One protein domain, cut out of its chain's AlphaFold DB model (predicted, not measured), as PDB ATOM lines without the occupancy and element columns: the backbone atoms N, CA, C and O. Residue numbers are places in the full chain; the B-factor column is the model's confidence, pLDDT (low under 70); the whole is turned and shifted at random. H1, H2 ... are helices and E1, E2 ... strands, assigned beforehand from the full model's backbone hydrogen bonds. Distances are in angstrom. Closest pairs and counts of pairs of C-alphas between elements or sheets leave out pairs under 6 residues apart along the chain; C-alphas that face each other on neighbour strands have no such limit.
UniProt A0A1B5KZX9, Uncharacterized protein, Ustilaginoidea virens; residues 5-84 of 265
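What this domain is: This is residues 5 to 84 of the 265 residues of an uncharacterized protein of Ustilaginoidea virens (UniProt A0A1B5KZX9). A twisted sheet of five strands makes a wall along the length of the domain, with one short helix, H1, over one face near the edge strand E1 and no named helix over the other face. The long hairpin of E2 and E3 reaches out at one end of the sheet, and the hairpin of E4 and E5 at the other. The printed part has 80 residues with five named strands and one named helix, in the order E1 E2 E3 H1 E4 E5; the sheet is mixed, in the order E1 E2 E3 E4 E5, and the class is mostly strand. The whole is compact, with a radius of gyration of the C-alphas of 12.0 A, yet elongated in outline, spanning 39 by 25 by 18 A.

Where its parts are: Find C-alpha 5 at (87.227, 105.336, 97.951); from there E1 runs over residues 5 to 12, 18.7 A, and bends by 64 degrees at residue 8. E2, residues 17 to 25, is 24.5 A long, and E3, residues 28 to 36, is 25.0 A long. Look for H1 at residues 50 to 57, from C-alpha 50 at (84.633, 105.988, 89.196), 10.6 A long. E4 holds residues 69 to 75, 19.8 A, and E5 residues 78 to 83, 16.9 A, with C-alpha 83 at (75.971, 115.501, 105.773).

How they stand to each other: Begin with the meander E1 E2 E3, each strand the antiparallel neighbour of the one before. Between E1 and E2, a hairpin, N 6 and O 22 are 2.8 A apart, within hydrogen-bond range. In the hairpin E2 and E3, look at N 21 and O 32, 2.8 A. E3 and E4 are parallel at 27 degrees, with N 72 and O 35 at 2.8 A. E3, H1 and E4 form a strand-helix-strand unit, two parallel neighbour strands with a helix between, and its crossover is left-handed. In the hairpin E4 and E5, N 73 and O 80 are 2.9 A apart. E5 is the other edge strand, apart from E1 and E2. H1 is on the sheet at a height over the sheet of 7.6 A, over none of the strands, but only just: 2 of its C-alphas fall on E1. The closest C-alphas of E1 and H1 are those of Val 7 and Gly 50, 5.0 A. In H1 every O i to N i+4 pair is within hydrogen-bond range.

The domain as a whole: The two C-alphas farthest apart are those of Arg 27 and Asp 76, 40.2 A. The printed part has no cut. The links E3 to H1, 13 residues, and H1 to E4, 11 residues, are long; the other three are tight. The mean pLDDT of the printed part is 94.4, and no printed residue is under 70.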
ATOM      1  N   ASP A   5      88.624 105.238  98.355       96.31
ATOM      2  CA  ASP A   5      87.227 105.336  97.951       96.31
ATOM      3  C   ASP A   5      87.047 104.711  96.559       96.31
ATOM      4  O   ASP A   5      87.809 105.004  95.634       96.31
ATOM      5  N   THR A   6      86.043 103.847  96.409       95.88
ATOM      6  CA  THR A   6      85.707 103.162  95.152       95.88
ATOM      7  C   THR A   6      84.221 103.321  94.859       95.88
ATOM      8  O   THR A   6      83.382 102.936  95.668       95.88
ATOM      9  N   VAL A   7      83.869 103.857  93.688       96.56
ATOM     10  CA  VAL A   7      82.463 103.943  93.262       96.56
ATOM     11  C   VAL A   7      81.944 102.539  92.947       96.56
ATOM     12  O   VAL A   7      82.483 101.858  92.078       96.56
ATOM     13  N   TRP A   8      80.903 102.116  93.660       93.88
ATOM     14  CA  TRP A   8      80.232 100.826  93.486       93.88
ATOM     15  C   TRP A   8      78.984 100.927  92.615       93.88
ATOM     16  O   TRP A   8      78.656  99.989  91.890       93.88
ATOM     17  N   SER A   9      78.238 102.027  92.696       95.00
ATOM     18  CA  SER A   9      77.030 102.221  91.887       95.00
ATOM     19  C   SER A   9      76.811 103.694  91.576       95.00
ATOM     20  O   SER A   9      77.202 104.565  92.355       95.00
ATOM     21  N   ILE A  10      76.189 103.947  90.428       96.00
ATOM     22  CA  ILE A  10      75.878 105.277  89.911       96.00
ATOM     23  C   ILE A  10      74.419 105.261  89.471       96.00
ATOM     24  O   ILE A  10      74.021 104.365  88.724       96.00
ATOM     25  N   ASP A  11      73.659 106.240  89.938       95.94
ATOM     26  CA  ASP A  11      72.347 106.601  89.420       95.94
ATOM     27  C   ASP A  11      72.438 108.026  88.876       95.94
ATOM     28  O   ASP A  11      72.479 108.988  89.639       95.94
ATOM     29  N   LEU A  12      72.598 108.142  87.557       95.75
ATOM     30  CA  LEU A  12      72.726 109.420  86.865       95.75
ATOM     31  C   LEU A  12      71.350 109.832  86.341       95.75
ATOM     32  O   LEU A  12      70.867 109.268  85.357       95.75
ATOM     33  N   GLY A  13      70.743 110.810  87.005       94.12
ATOM     34  CA  GLY A  13      69.510 111.450  86.580       94.12
ATOM     35  C   GLY A  13      69.748 112.556  85.542       94.12
ATOM     36  O   GLY A  13      70.889 112.831  85.157       94.12
ATOM     37  N   PRO A  14      68.671 113.214  85.077       93.69
ATOM     38  CA  PRO A  14      68.771 114.332  84.138       93.69
ATOM     39  C   PRO A  14      69.547 115.528  84.704       93.69
ATOM     40  O   PRO A  14      70.327 116.147  83.986       93.69
ATOM     41  N   ASP A  15      69.350 115.818  85.995       94.81
ATOM     42  CA  ASP A  15      69.874 117.018  86.662       94.81
ATOM     43  C   ASP A  15      70.724 116.706  87.906       94.81
ATOM     44  O   ASP A  15      71.483 117.557  88.380       94.81
ATOM     45  N   ASP A  16      70.624 115.485  88.431       96.81
ATOM     46  CA  ASP A  16      71.317 115.031  89.629       96.81
ATOM     47  C   ASP A  16      72.004 113.676  89.428       96.81
ATOM     48  O   ASP A  16      71.844 112.991  88.420       96.81
ATOM     49  N   CYS A  17      72.868 113.319  90.373       97.56
ATOM     50  CA  CYS A  17      73.529 112.024  90.367       97.56
ATOM     51  C   CYS A  17      73.707 111.511  91.790       97.56
ATOM     52  O   CYS A  17      74.190 112.239  92.659       97.56
ATOM     53  N   LEU A  18      73.358 110.252  92.025       97.69
ATOM     54  CA  LEU A  18      73.576 109.570  93.289       97.69
ATOM     55  C   LEU A  18      74.658 108.499  93.123       97.69
ATOM     56  O   LEU A  18      74.523 107.538  92.368       97.69
ATOM     57  N   TYR A  19      75.741 108.654  93.875       97.75
ATOM     58  CA  TYR A  19      76.828 107.685  93.938       97.75
ATOM     59  C   TYR A  19      76.718 106.846  95.203       97.75
ATOM     60  O   TYR A  19      76.511 107.386  96.289       97.75
ATOM     61  N   ARG A  20      76.949 105.539  95.073       96.50
ATOM     62  CA  ARG A  20      77.197 104.621  96.191       96.50
ATOM     63  C   ARG A  20      78.670 104.228  96.162       96.50
ATOM     64  O   ARG A  20      79.159 103.740  95.141       96.50
ATOM     65  N   ILE A  21      79.389 104.491  97.246       96.62
ATOM     66  CA  ILE A  21      80.853 104.459  97.307       96.62
ATOM     67  C   ILE A  21      81.285 103.570  98.466       96.62
ATOM     68  O   ILE A  21      80.858 103.780  99.597       96.62
ATOM     69  N   LEU A  22      82.166 102.610  98.200       95.50
ATOM     70  CA  LEU A  22      82.906 101.914  99.244       95.50
ATOM     71  C   LEU A  22      84.056 102.799  99.710       95.50
ATOM     72  O   LEU A  22      84.929 103.147  98.916       95.50
ATOM     73  N   ARG A  23      84.064 103.104 101.001       94.94
ATOM     74  CA  ARG A  23      85.138 103.785 101.705       94.94
ATOM     75  C   ARG A  23      85.880 102.795 102.587       94.94
ATOM     76  O   ARG A  23      85.301 102.201 103.495       94.94
ATOM     77  N   GLU A  24      87.174 102.669 102.344       93.69
ATOM     78  CA  GLU A  24      88.075 101.789 103.076       93.69
ATOM     79  C   GLU A  24      89.080 102.628 103.871       93.69
ATOM     80  O   GLU A  24      89.866 103.396 103.305       93.69
ATOM     81  N   ASN A  25      89.069 102.475 105.195       90.06
ATOM     82  CA  ASN A  25      90.021 103.099 106.106       90.06
ATOM     83  C   ASN A  25      90.722 102.022 106.940       90.06
ATOM     84  O   ASN A  25      90.282 101.611 108.013       90.06
ATOM     85  N   GLY A  26      91.836 101.525 106.409       87.06
ATOM     86  CA  GLY A  26      92.547 100.408 107.013       87.06
ATOM     87  C   GLY A  26      91.754  99.113 106.931       87.06
ATOM     88  O   GLY A  26      91.634  98.553 105.848       87.06
ATOM     89  N   ARG A  27      91.274  98.615 108.074       84.25
ATOM     90  CA  ARG A  27      90.413  97.418 108.139       84.25
ATOM     91  C   ARG A  27      88.925  97.755 108.149       84.25
ATOM     92  O   ARG A  27      88.109  96.852 108.044       84.25
ATOM     93  N   GLU A  28      88.579  99.025 108.331       88.31
ATOM     94  CA  GLU A  28      87.192  99.463 108.325       88.31
ATOM     95  C   GLU A  28      86.731  99.656 106.882       88.31
ATOM     96  O   GLU A  28      87.372 100.366 106.103       88.31
ATOM     97  N   GLN A  29      85.613  99.028 106.544       91.56
ATOM     98  CA  GLN A  29      84.930  99.193 105.271       91.56
ATOM     99  C   GLN A  29      83.529  99.716 105.552       91.56
ATOM    100  O   GLN A  29      82.786  99.129 106.339       91.56
ATOM    101  N   ARG A  30      83.163 100.816 104.901       91.44
ATOM    102  CA  ARG A  30      81.818 101.378 104.982       91.44
ATOM    103  C   ARG A  30      81.345 101.785 103.606       91.44
ATOM    104  O   ARG A  30      82.130 102.242 102.781       91.44
ATOM    105  N   VAL A  31      80.052 101.675 103.376       94.44
ATOM    106  CA  VAL A  31      79.439 102.195 102.162       94.44
ATOM    107  C   VAL A  31      78.806 103.540 102.487       94.44
ATOM    108  O   VAL A  31      78.136 103.699 103.506       94.44
ATOM    109  N   VAL A  32      79.068 104.530 101.641       95.50
ATOM    110  CA  VAL A  32      78.556 105.892 101.774       95.50
ATOM    111  C   VAL A  32      77.884 106.347 100.491       95.50
ATOM    112  O   VAL A  32      78.155 105.828  99.407       95.50
ATOM    113  N   TYR A  33      77.027 107.353 100.618       97.56
ATOM    114  CA  TYR A  33      76.259 107.894  99.507       97.56
ATOM    115  C   TYR A  33      76.629 109.346  99.239       97.56
ATOM    116  O   TYR A  33      76.806 110.133 100.166       97.56
ATOM    117  N   VAL A  34      76.708 109.729  97.971       97.81
ATOM    118  CA  VAL A  34      76.932 111.122  97.584       97.81
ATOM    119  C   VAL A  34      75.855 111.537  96.602       97.81
ATOM    120  O   VAL A  34      75.805 111.007  95.497       97.81
ATOM    121  N   LEU A  35      75.014 112.486  97.007       97.88
ATOM    122  CA  LEU A  35      73.982 113.066  96.159       97.88
ATOM    123  C   LEU A  35      74.478 114.390  95.585       97.88
ATOM    124  O   LEU A  35      74.644 115.372  96.308       97.88
ATOM    125  N   LEU A  36      74.683 114.424  94.278       97.38
ATOM    126  CA  LEU A  36      75.068 115.598  93.519       97.38
ATOM    127  C   LEU A  36      73.819 116.273  92.949       97.38
ATOM    128  O   LEU A  36      73.196 115.720  92.056       97.38
ATOM    129  N   ARG A  37      73.460 117.467  93.430       96.94
ATOM    130  CA  ARG A  37      72.269 118.206  92.955       96.94
ATOM    131  C   ARG A  37      72.466 118.952  91.635       96.94
ATOM    132  O   ARG A  37      71.492 119.456  91.093       96.94
ATOM    133  N   HIS A  38      73.711 119.074  91.169       94.81
ATOM    134  CA  HIS A  38      74.050 119.730  89.908       94.81
ATOM    135  C   HIS A  38      75.197 118.986  89.224       94.81
ATOM    136  O   HIS A  38      76.291 118.873  89.780       94.81
ATOM    137  N   LEU A  39      74.960 118.484  88.013       94.62
ATOM    138  CA  LEU A  39      75.933 117.667  87.282       94.62
ATOM    139  C   LEU A  39      77.199 118.428  86.858       94.62
ATOM    140  O   LEU A  39      78.245 117.807  86.679       94.62
ATOM    141  N   ASP A  40      77.140 119.756  86.713       92.81
ATOM    142  CA  ASP A  40      78.266 120.613  86.297       92.81
ATOM    143  C   ASP A  40      79.419 120.659  87.316       92.81
ATOM    144  O   ASP A  40      80.518 121.105  86.993       92.81
ATOM    145  N   LEU A  41      79.193 120.147  88.527       91.44
ATOM    146  CA  LEU A  41      80.209 119.974  89.564       91.44
ATOM    147  C   LEU A  41      81.243 118.888  89.233       91.44
ATOM    148  O   LEU A  41      82.325 118.881  89.818       91.44
ATOM    149  N   ILE A  42      80.924 117.974  88.311       94.75
ATOM    150  CA  ILE A  42      81.846 116.955  87.802       94.75
ATOM    151  C   ILE A  42      81.879 117.072  86.268       94.75
ATOM    152  O   ILE A  42      80.809 117.112  85.647       94.75
ATOM    153  N   PRO A  43      83.068 117.096  85.629       94.94
ATOM    154  CA  PRO A  43      83.180 117.072  84.172       94.94
ATOM    155  C   PRO A  43      82.420 115.888  83.580       94.94
ATOM    156  O   PRO A  43      82.453 114.789  84.138       94.94
ATOM    157  N   GLU A  44      81.728 116.109  82.468       93.69
ATOM    158  CA  GLU A  44      80.806 115.141  81.873       93.69
ATOM    159  C   GLU A  44      81.463 113.781  81.617       93.69
ATOM    160  O   GLU A  44      80.927 112.747  82.017       93.69
ATOM    161  N   GLU A  45      82.684 113.788  81.087       92.19
ATOM    162  CA  GLU A  45      83.499 112.609  80.805       92.19
ATOM    163  C   GLU A  45      83.918 111.823  82.060       92.19
ATOM    164  O   GLU A  45      84.356 110.677  81.970       92.19
ATOM    165  N   SER A  46      83.805 112.435  83.241       94.31
ATOM    166  CA  SER A  46      84.175 111.832  84.522       94.31
ATOM    167  C   SER A  46      82.978 111.336  85.334       94.31
ATOM    168  O   SER A  46      83.193 110.537  86.241       94.31
ATOM    169  N   ARG A  47      81.736 111.747  85.032       93.88
ATOM    170  CA  ARG A  47      80.537 111.450  85.856       93.88
ATOM    171  C   ARG A  47      80.233 109.959  85.998       93.88
ATOM    172  O   ARG A  47      79.675 109.537  87.001       93.88
ATOM    173  N   THR A  48      80.611 109.153  85.013       93.25
ATOM    174  CA  THR A  48      80.372 107.700  85.009       93.25
ATOM    175  C   THR A  48      81.648 106.883  85.210       93.25
ATOM    176  O   THR A  48      81.592 105.663  85.355       93.25
ATOM    177  N   TRP A  49      82.811 107.540  85.274       94.94
ATOM    178  CA  TRP A  49      84.097 106.892  85.497       94.94
ATOM    179  C   TRP A  49      84.532 107.054  86.955       94.94
ATOM    180  O   TRP A  49      84.994 108.118  87.364       94.94
ATOM    181  N   GLY A  50      84.420 105.979  87.742       94.88
ATOM    182  CA  GLY A  50      84.633 105.988  89.196       94.88
ATOM    183  C   GLY A  50      85.883 106.744  89.683       94.88
ATOM    184  O   GLY A  50      85.745 107.631  90.523       94.88
ATOM    185  N   PRO A  51      87.095 106.483  89.153       96.56
ATOM    186  CA  PRO A  51      88.291 107.236  89.538       96.56
ATOM    187  C   PRO A  51      88.202 108.744  89.252       96.56
ATOM    188  O   PRO A  51      88.753 109.546  90.005       96.56
ATOM    189  N   GLY A  52      87.506 109.136  88.182       96.50
ATOM    190  CA  GLY A  52      87.221 110.532  87.853       96.50
ATOM    191  C   GLY A  52      86.289 111.180  88.869       96.50
ATOM    192  O   GLY A  52      86.624 112.235  89.400       96.50
ATOM    193  N   VAL A  53      85.186 110.506  89.207       97.12
ATOM    194  CA  VAL A  53      84.248 110.942  90.254       97.12
ATOM    195  C   VAL A  53      84.983 111.191  91.575       97.12
ATOM    196  O   VAL A  53      84.908 112.289  92.123       97.12
ATOM    197  N   ILE A  54      85.751 110.211  92.064       97.44
ATOM    198  CA  ILE A  54      86.482 110.336  93.337       97.44
ATOM    199  C   ILE A  54      87.515 111.466  93.281       97.44
ATOM    200  O   ILE A  54      87.656 112.218  94.247       97.44
ATOM    201  N   ARG A  55      88.227 111.637  92.159       96.50
ATOM    202  CA  ARG A  55      89.204 112.725  91.992       96.50
ATOM    203  C   ARG A  55      88.567 114.104  92.150       96.50
ATOM    204  O   ARG A  55      89.198 114.982  92.729       96.50
ATOM    205  N   GLU A  56      87.360 114.308  91.634       96.12
ATOM    206  CA  GLU A  56      86.672 115.596  91.746       96.12
ATOM    207  C   GLU A  56      86.054 115.794  93.133       96.12
ATOM    208  O   GLU A  56      86.281 116.826  93.763       96.12
ATOM    209  N   LEU A  57      85.358 114.782  93.656       95.88
ATOM    210  CA  LEU A  57      84.697 114.861  94.961       95.88
ATOM    211  C   LEU A  57      85.678 114.996  96.135       95.88
ATOM    212  O   LEU A  57      85.390 115.708  97.095       95.88
ATOM    213  N   SER A  58      86.860 114.380  96.043       94.94
ATOM    214  CA  SER A  58      87.892 114.450  97.093       94.94
ATOM    215  C   SER A  58      88.535 115.828  97.273       94.94
ATOM    216  O   SER A  58      89.301 116.026  98.212       94.94
ATOM    217  N   LYS A  59      88.216 116.803  96.411       94.44
ATOM    218  CA  LYS A  59      88.646 118.204  96.562       94.44
ATOM    219  C   LYS A  59      87.794 118.976  97.577       94.44
ATOM    220  O   LYS A  59      88.176 120.075  97.974       94.44
ATOM    221  N   LEU A  60      86.632 118.445  97.962       94.25
ATOM    222  CA  LEU A  60      85.715 119.090  98.900       94.25
ATOM    223  C   LEU A  60      86.248 118.995 100.332       94.25
ATOM    224  O   LEU A  60      86.680 117.930 100.764       94.25
ATOM    225  N   ALA A  61      86.151 120.089 101.092       91.44
ATOM    226  CA  ALA A  61      86.676 120.160 102.459       91.44
ATOM    227  C   ALA A  61      86.082 119.090 103.398       91.44
ATOM    228  O   ALA A  61      86.795 118.534 104.227       91.44
ATOM    229  N   ASP A  62      84.798 118.761 103.229       92.50
ATOM    230  CA  ASP A  62      84.101 117.782 104.073       92.50
ATOM    231  C   ASP A  62      84.262 116.327 103.601       92.50
ATOM    232  O   ASP A  62      83.667 115.419 104.190       92.50
ATOM    233  N   TRP A  63      85.030 116.068 102.534       94.44
ATOM    234  CA  TRP A  63      85.118 114.739 101.916       94.44
ATOM    235  C   TRP A  63      85.542 113.643 102.900       94.44
ATOM    236  O   TRP A  63      84.925 112.574 102.954       94.44
ATOM    237  N   ASP A  64      86.548 113.930 103.723       90.75
ATOM    238  CA  ASP A  64      87.117 112.989 104.693       90.75
ATOM    239  C   ASP A  64      86.291 112.880 105.992       90.75
ATOM    240  O   ASP A  64      86.710 112.253 106.965       90.75
ATOM    241  N   GLY A  65      85.091 113.468 106.024       88.12
ATOM    242  CA  GLY A  65      84.201 113.447 107.179       88.12
ATOM    243  C   GLY A  65      83.597 112.072 107.520       88.12
ATOM    244  O   GLY A  65      83.491 111.142 106.711       88.12
ATOM    245  N   GLY A  66      83.110 111.960 108.758       90.56
ATOM    246  CA  GLY A  66      82.433 110.780 109.315       90.56
ATOM    247  C   GLY A  66      80.986 110.563 108.845       90.56
ATOM    248  O   GLY A  66      80.192 109.991 109.581       90.56
ATOM    249  N   TRP A  67      80.606 111.060 107.668       94.56
ATOM    250  CA  TRP A  67      79.228 111.031 107.167       94.56
ATOM    251  C   TRP A  67      78.857 109.710 106.474       94.56
ATOM    252  O   TRP A  67      79.695 109.062 105.844       94.56
ATOM    253  N   LYS A  68      77.577 109.334 106.556       93.56
ATOM    254  CA  LYS A  68      76.972 108.216 105.814       93.56
ATOM    255  C   LYS A  68      76.493 108.648 104.437       93.56
ATOM    256  O   LYS A  68      76.601 107.901 103.468       93.56
ATOM    257  N   ASN A  69      75.987 109.872 104.346       96.12
ATOM    258  CA  ASN A  69      75.665 110.499 103.078       96.12
ATOM    259  C   ASN A  69      76.088 111.962 103.042       96.12
ATOM    260  O   ASN A  69      76.082 112.644 104.065       96.12
ATOM    261  N   LEU A  70      76.443 112.428 101.850       97.50
ATOM    262  CA  LEU A  70      76.823 113.805 101.587       97.50
ATOM    263  C   LEU A  70      75.999 114.334 100.416       97.50
ATOM    264  O   LEU A  70      76.109 113.843  99.297       97.50
ATOM    265  N   THR A  71      75.168 115.341 100.665       97.75
ATOM    266  CA  THR A  71      74.497 116.088  99.598       97.75
ATOM    267  C   THR A  71      75.345 117.288  99.220       97.75
ATOM    268  O   THR A  71      75.696 118.093 100.082       97.75
ATOM    269  N   ILE A  72      75.652 117.411  97.935       97.38
ATOM    270  CA  ILE A  72      76.448 118.491  97.366       97.38
ATOM    271  C   ILE A  72      75.537 119.303  96.453       97.38
ATOM    272  O   ILE A  72      74.917 118.768  95.533       97.38
ATOM    273  N   SER A  73      75.455 120.602  96.707       95.56
ATOM    274  CA  SER A  73      74.729 121.551  95.873       95.56
ATOM    275  C   SER A  73      75.581 122.777  95.572       95.56
ATOM    276  O   SER A  73      76.676 122.945  96.111       95.56
ATOM    277  N   LYS A  74      75.087 123.632  94.680       93.38
ATOM    278  CA  LYS A  74      75.739 124.872  94.278       93.38
ATOM    279  C   LYS A  74      74.710 125.990  94.289       93.38
ATOM    280  O   LYS A  74      73.558 125.780  93.924       93.38
ATOM    281  N   ASP A  75      75.124 127.163  94.729       89.19
ATOM    282  CA  ASP A  75      74.353 128.392  94.595       89.19
ATOM    283  C   ASP A  75      75.285 129.573  94.299       89.19
ATOM    284  O   ASP A  75      76.478 129.384  94.049       89.19
ATOM    285  N   ASP A  76      74.755 130.794  94.365       89.12
ATOM    286  CA  ASP A  76      75.512 132.030  94.137       89.12
ATOM    287  C   ASP A  76      76.701 132.209  95.102       89.12
ATOM    288  O   ASP A  76      77.651 132.924  94.789       89.12
ATOM    289  N   SER A  77      76.680 131.545  96.266       88.50
ATOM    290  CA  SER A  77      77.771 131.564  97.251       88.50
ATOM    291  C   SER A  77      78.845 130.494  97.011       88.50
ATOM    292  O   SER A  77      79.867 130.486  97.698       88.50
ATOM    293  N   GLY A  78      78.647 129.614  96.025       91.19
ATOM    294  CA  GLY A  78      79.565 128.537  95.668       91.19
ATOM    295  C   GLY A  78      79.025 127.149  96.013       91.19
ATOM    296  O   GLY A  78      77.820 126.901  95.999       91.19
ATOM    297  N   ILE A  79      79.935 126.207  96.267       94.88
ATOM    298  CA  ILE A  79      79.588 124.814  96.575       94.88
ATOM    299  C   ILE A  79      79.199 124.698  98.049       94.88
ATOM    300  O   ILE A  79      79.904 125.198  98.924       94.88
ATOM    301  N   ARG A  80      78.102 123.988  98.325       94.94
ATOM    302  CA  ARG A  80      77.641 123.665  99.676       94.94
ATOM    303  C   ARG A  80      77.467 122.167  99.861       94.94
ATOM    304  O   ARG A  80      76.994 121.459  98.976       94.94
ATOM    305  N   THR A  81      77.810 121.709 101.051       96.50
ATOM    306  CA  THR A  81      77.787 120.314 101.485       96.50
ATOM    307  C   THR A  81      76.854 120.168 102.682       96.50
ATOM    308  O   THR A  81      76.792 121.030 103.561       96.50
ATOM    309  N   ARG A  82      76.081 119.083 102.722       96.62
ATOM    310  CA  ARG A  82      75.242 118.719 103.871       96.62
ATOM    311  C   ARG A  82      75.372 117.231 104.147       96.62
ATOM    312  O   ARG A  82      75.072 116.418 103.276       96.62
ATOM    313  N   ALA A  83      75.812 116.884 105.348       97.12
ATOM    314  CA  ALA A  83      75.971 115.501 105.773       97.12
ATOM    315  C   ALA A  83      74.671 114.936 106.366       97.12
ATOM    316  O   ALA A  83      73.970 115.640 107.090       97.12
ATOM    317  N   ASN A  84      74.411 113.651 106.120       96.38
ATOM    318  CA  ASN A  84      73.382 112.842 106.786       96.38
ATOM    319  C   ASN A  84      71.960 113.423 106.688       96.38
ATOM    320  O   ASN A  84      71.230 113.468 107.674       96.38
TER     321      ASN A  84